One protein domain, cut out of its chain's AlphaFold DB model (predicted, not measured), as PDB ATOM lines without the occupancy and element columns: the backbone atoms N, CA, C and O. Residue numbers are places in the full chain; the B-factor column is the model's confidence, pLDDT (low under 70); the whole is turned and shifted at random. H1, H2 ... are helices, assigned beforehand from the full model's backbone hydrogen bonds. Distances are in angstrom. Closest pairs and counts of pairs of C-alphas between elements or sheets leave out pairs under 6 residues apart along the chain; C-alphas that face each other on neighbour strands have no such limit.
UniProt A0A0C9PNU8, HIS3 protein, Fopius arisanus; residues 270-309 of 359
ATOM      1  N   VAL A 270     123.153  73.944  67.592       93.62
ATOM      2  CA  VAL A 270     122.633  72.563  67.529       93.62
ATOM      3  C   VAL A 270     123.106  71.841  66.264       93.62
ATOM      4  O   VAL A 270     123.494  70.673  66.302       93.62
ATOM      5  N   ARG A 271     123.103  72.518  65.108       93.69
ATOM      6  CA  ARG A 271     123.638  71.939  63.865       93.69
ATOM      7  C   ARG A 271     125.150  71.735  63.926       93.69
ATOM      8  O   ARG A 271     125.648  70.859  63.226       93.69
ATOM      9  N   ALA A 272     125.878  72.552  64.679       92.56
ATOM     10  CA  ALA A 272     127.310  72.407  64.875       92.56
ATOM     11  C   ALA A 272     127.617  71.196  65.769       92.56
ATOM     12  O   ALA A 272     128.444  70.367  65.388       92.56
ATOM     13  N   GLU A 273     126.898  71.024  66.877       92.56
ATOM     14  CA  GLU A 273     127.032  69.858  67.763       92.56
ATOM     15  C   GLU A 273     126.739  68.544  67.033       92.56
ATOM     16  O   GLU A 273     127.472  67.569  67.169       92.56
ATOM     17  N   ARG A 274     125.710  68.527  66.176       90.62
ATOM     18  CA  ARG A 274     125.337  67.333  65.398       90.62
ATOM     19  C   ARG A 274     126.334  66.961  64.296       90.62
ATOM     20  O   ARG A 274     126.218  65.878  63.722       90.62
ATOM     21  N   LYS A 275     127.275  67.838  63.928       90.94
ATOM     22  CA  LYS A 275     128.253  67.529  62.874       90.94
ATOM     23  C   LYS A 275     129.315  66.567  63.412       90.94
ATOM     24  O   LYS A 275     129.892  66.843  64.460       90.94
ATOM     25  N   PRO A 276     129.658  65.501  62.668       89.62
ATOM     26  CA  PRO A 276     130.719  64.603  63.091       89.62
ATOM     27  C   PRO A 276     132.071  65.334  63.117       89.62
ATOM     28  O   PRO A 276     132.305  66.238  62.300       89.62
ATOM     29  N   PRO A 277     132.981  64.942  64.024       91.12
ATOM     30  CA  PRO A 277     134.311  65.524  64.090       91.12
ATOM     31  C   PRO A 277     135.082  65.266  62.791       91.12
ATOM     32  O   PRO A 277     135.129  64.143  62.284       91.12
ATOM     33  N   LYS A 278     135.718  66.306  62.244       89.81
ATOM     34  CA  LYS A 278     136.555  66.198  61.039       89.81
ATOM     35  C   LYS A 278     138.016  66.128  61.454       89.81
ATOM     36  O   LYS A 278     138.673  67.152  61.628       89.81
ATOM     37  N   ILE A 279     138.488  64.898  61.647       89.12
ATOM     38  CA  ILE A 279     139.841  64.601  62.143       89.12
ATOM     39  C   ILE A 279     140.743  64.067  61.021       89.12
ATOM     40  O   ILE A 279     141.958  64.251  61.070       89.12
ATOM     41  N   LEU A 280     140.162  63.437  59.999       88.50
ATOM     42  CA  LEU A 280     140.878  62.828  58.881       88.50
ATOM     43  C   LEU A 280     140.645  63.623  57.594       88.50
ATOM     44  O   LEU A 280     139.519  64.012  57.288       88.50
ATOM     45  N   GLY A 281     141.719  63.845  56.841       86.75
ATOM     46  CA  GLY A 281     141.710  64.502  55.540       86.75
ATOM     47  C   GLY A 281     142.826  63.931  54.670       86.75
ATOM     48  O   GLY A 281     143.945  63.744  55.142       86.75
ATOM     49  N   PHE A 282     142.521  63.611  53.409       87.94
ATOM     50  CA  PHE A 282     143.490  63.049  52.452       87.94
ATOM     51  C   PHE A 282     144.261  61.823  52.985       87.94
ATOM     52  O   PHE A 282     145.476  61.734  52.847       87.94
ATOM     53  N   GLY A 283     143.571  60.899  53.665       89.62
ATOM     54  CA  GLY A 283     144.185  59.684  54.223       89.62
ATOM     55  C   GLY A 283     145.137  59.915  55.407       89.62
ATOM     56  O   GLY A 283     145.732  58.964  55.901       89.62
ATOM     57  N   SER A 284     145.262  61.154  55.887       87.31
ATOM     58  CA  SER A 284     146.111  61.535  57.018       87.31
ATOM     59  C   SER A 284     145.305  62.269  58.095       87.31
ATOM     60  O   SER A 284     144.164  62.688  57.872       87.31
ATOM     61  N   THR A 285     145.863  62.401  59.299       90.56
ATOM     62  CA  THR A 285     145.215  63.188  60.357       90.56
ATOM     63  C   THR A 285     145.430  64.679  60.107       90.56
ATOM     64  O   THR A 285     146.555  65.136  59.920       90.56
ATOM     65  N   VAL A 286     144.346  65.453  60.122       91.31
ATOM     66  CA  VAL A 286     144.382  66.913  59.957       91.31
ATOM     67  C   VAL A 286     145.136  67.531  61.147       91.31
ATOM     68  O   VAL A 286     144.993  67.027  62.263       91.31
ATOM     69  N   PRO A 287     145.937  68.598  60.988       90.38
ATOM     70  CA  PRO A 287     146.546  69.315  62.110       90.38
ATOM     71  C   PRO A 287     145.510  69.854  63.109       90.38
ATOM     72  O   PRO A 287     144.432  70.281  62.709       90.38
ATOM     73  N   HIS A 288     145.838  69.884  64.407       86.75
ATOM     74  CA  HIS A 288     144.886  70.212  65.487       86.75
ATOM     75  C   HIS A 288     144.126  71.535  65.284       86.75
ATOM     76  O   HIS A 288     142.922  71.578  65.496       86.75
ATOM     77  N   HIS A 289     144.803  72.587  64.817       88.75
ATOM     78  CA  HIS A 289     144.203  73.908  64.582       88.75
ATOM     79  C   HIS A 289     143.190  73.946  63.422       88.75
ATOM     80  O   HIS A 289     142.411  74.887  63.329       88.75
ATOM     81  N   LEU A 290     143.183  72.931  62.550       87.75
ATOM     82  CA  LEU A 290     142.227  72.784  61.444       87.75
ATOM     83  C   LEU A 290     141.185  71.688  61.710       87.75
ATOM     84  O   LEU A 290     140.284  71.485  60.894       87.75
ATOM     85  N   ARG A 291     141.304  70.952  62.825       89.56
ATOM     86  CA  ARG A 291     140.327  69.924  63.194       89.56
ATOM     87  C   ARG A 291     139.035  70.597  63.612       89.56
ATOM     88  O   ARG A 291     139.025  71.484  64.459       89.56
ATOM     89  N   TYR A 292     137.931  70.104  63.070       91.25
ATOM     90  CA  TYR A 292     136.620  70.434  63.603       91.25
ATOM     91  C   TYR A 292     136.263  69.416  64.682       91.25
ATOM     92  O   TYR A 292     136.065  68.239  64.372       91.25
ATOM     93  N   VAL A 293     136.176  69.872  65.929       89.56
ATOM     94  CA  VAL A 293     135.650  69.094  67.053       89.56
ATOM     95  C   VAL A 293     134.300  69.705  67.422       89.56
ATOM     96  O   VAL A 293     134.259  70.901  67.717       89.56
ATOM     97  N   PRO A 294     133.192  68.944  67.351       91.56
ATOM     98  CA  PRO A 294     131.893  69.472  67.723       91.56
ATOM     99  C   PRO A 294     131.895  69.849  69.211       91.56
ATOM    100  O   PRO A 294     132.472  69.120  70.026       91.56
ATOM    101  N   PRO A 295     131.270  70.977  69.579       88.50
ATOM    102  CA  PRO A 295     131.076  71.317  70.979       88.50
ATOM    103  C   PRO A 295     130.154  70.287  71.650       88.50
ATOM    104  O   PRO A 295     129.291  69.700  71.002       88.50
ATOM    105  N   ASN A 296     130.355  70.058  72.948       87.88
ATOM    106  CA  ASN A 296     129.572  69.112  73.749       87.88
ATOM    107  C   ASN A 296     128.802  69.862  74.845       87.88
ATOM    108  O   ASN A 296     129.072  69.691  76.033       87.88
ATOM    109  N   ASN A 297     127.922  70.786  74.452       86.81
ATOM    110  CA  ASN A 297     127.153  71.603  75.390       86.81
ATOM    111  C   ASN A 297     125.693  71.127  75.530       86.81
ATOM    112  O   ASN A 297     124.991  71.590  76.433       86.81
ATOM    113  N   ASN A 298     125.256  70.171  74.698       88.25
ATOM    114  CA  ASN A 298     123.882  69.662  74.621       88.25
ATOM    115  C   ASN A 298     122.880  70.814  74.468       88.25
ATOM    116  O   ASN A 298     121.905  70.926  75.216       88.25
ATOM    117  N   VAL A 299     123.148  71.710  73.512       89.88
ATOM    118  CA  VAL A 299     122.379  72.947  73.310       89.88
ATOM    119  C   VAL A 299     120.905  72.635  73.073       89.88
ATOM    120  O   VAL A 299     120.035  73.330  73.586       89.88
ATOM    121  N   HIS A 300     120.617  71.566  72.334       88.44
ATOM    122  CA  HIS A 300     119.251  71.173  72.006       88.44
ATOM    123  C   HIS A 300     118.403  70.895  73.255       88.44
ATOM    124  O   HIS A 300     117.312  71.445  73.400       88.44
ATOM    125  N   ASP A 301     118.920  70.097  74.185       87.44
ATOM    126  CA  ASP A 301     118.137  69.641  75.334       87.44
ATOM    127  C   ASP A 301     118.022  70.728  76.406       87.44
ATOM    128  O   ASP A 301     116.986  70.862  77.057       87.44
ATOM    129  N   LYS A 302     119.063  71.561  76.541       86.94
ATOM    130  CA  LYS A 302     119.082  72.675  77.494       86.94
ATOM    131  C   LYS A 302     118.265  73.883  77.038       86.94
ATOM    132  O   LYS A 302     117.592  74.477  77.867       86.94
ATOM    133  N   TRP A 303     118.339  74.259  75.758       85.62
ATOM    134  CA  TRP A 303     117.791  75.533  75.266       85.62
ATOM    135  C   TRP A 303     116.544  75.401  74.393       85.62
ATOM    136  O   TRP A 303     115.802  76.372  74.269       85.62
ATOM    137  N   ILE A 304     116.326  74.255  73.735       84.56
ATOM    138  CA  ILE A 304     115.150  74.055  72.869       84.56
ATOM    139  C   ILE A 304     114.087  73.240  73.593       84.56
ATOM    140  O   ILE A 304     112.946  73.681  73.672       84.56
ATOM    141  N   HIS A 305     114.450  72.063  74.105       82.38
ATOM    142  CA  HIS A 305     113.523  71.256  74.902       82.38
ATOM    143  C   HIS A 305     113.396  71.747  76.340       82.38
ATOM    144  O   HIS A 305     112.374  71.481  76.957       82.38
ATOM    145  N   CYS A 306     114.404  72.461  76.855       79.88
ATOM    146  CA  CYS A 306     114.424  72.993  78.215       79.88
ATOM    147  C   CYS A 306     113.972  71.941  79.238       79.88
ATOM    148  O   CYS A 306     112.984  72.147  79.932       79.88
ATOM    149  N   ALA A 307     114.689  70.814  79.339       75.75
ATOM    150  CA  ALA A 307     114.290  69.657  80.159       75.75
ATOM    151  C   ALA A 307     114.009  69.963  81.651       75.75
ATOM    152  O   ALA A 307     113.438  69.137  82.356       75.75
ATOM    153  N   SER A 308     114.412  71.136  82.145       78.12
ATOM    154  CA  SER A 308     114.088  71.641  83.481       78.12
ATOM    155  C   SER A 308     112.660  72.184  83.626       78.12
ATOM    156  O   SER A 308     112.237  72.452  84.747       78.12
ATOM    157  N   VAL A 309     111.936  72.410  82.527       79.50
ATOM    158  CA  VAL A 309     110.564  72.927  82.537       79.50
ATOM    159  C   VAL A 309     109.586  71.748  82.622       79.50
ATOM    160  O   VAL A 309     109.605  70.882  81.748       79.50
TER     161      VAL A 309
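AT A GLANCE: This is residues 270 to 309 of the 359 residues of the protein "HIS3 protein" of Fopius arisanus (UniProt A0A0C9PNU8). With little regular structure, the domain is mostly one long, narrow loop: residues 274 to 298 run out from the short helix H1, fold back on themselves at the far end and return to the short helix H2, beyond which residues 305 to 309 lead away. The printed part has 40 residues, with the helices H1 and H2 in that order and no named strand; the class is all helix, but named elements hold only 10 residues. It is extended, a rod of 45 by 14 by 9 A, with a radius of gyration of the C-alphas of 14.0 A.

HOW THE PARTS SIT: H2, residues 299 to 304, and H1, residues 270 to 273, only just touch, with 3 pairs of C-alphas within 8 A; the closest C-alphas are those of His 300 and Val 270, 5.8 A apart. In H2 every O i to N i+4 pair is within hydrogen-bond range; H1 is too short for such a pair. Residues 280 to 281 pair with residues 284 to 285, antiparallel.

IN THESE COORDINATES: H2 measures 7.3 A, from C-alpha 299 to C-alpha 304 at (115.150, 74.055, 72.869). H1 measures 5.2 A, from C-alpha 270 at (122.633, 72.563, 67.529).

THE WHOLE: The C-alphas farthest apart, of Gly 283 and Val 309, are 45.9 A apart. The link from H1 to H2 is long, 25 residues. The printed part has no cut, and no printed residue is under 70 in pLDDT.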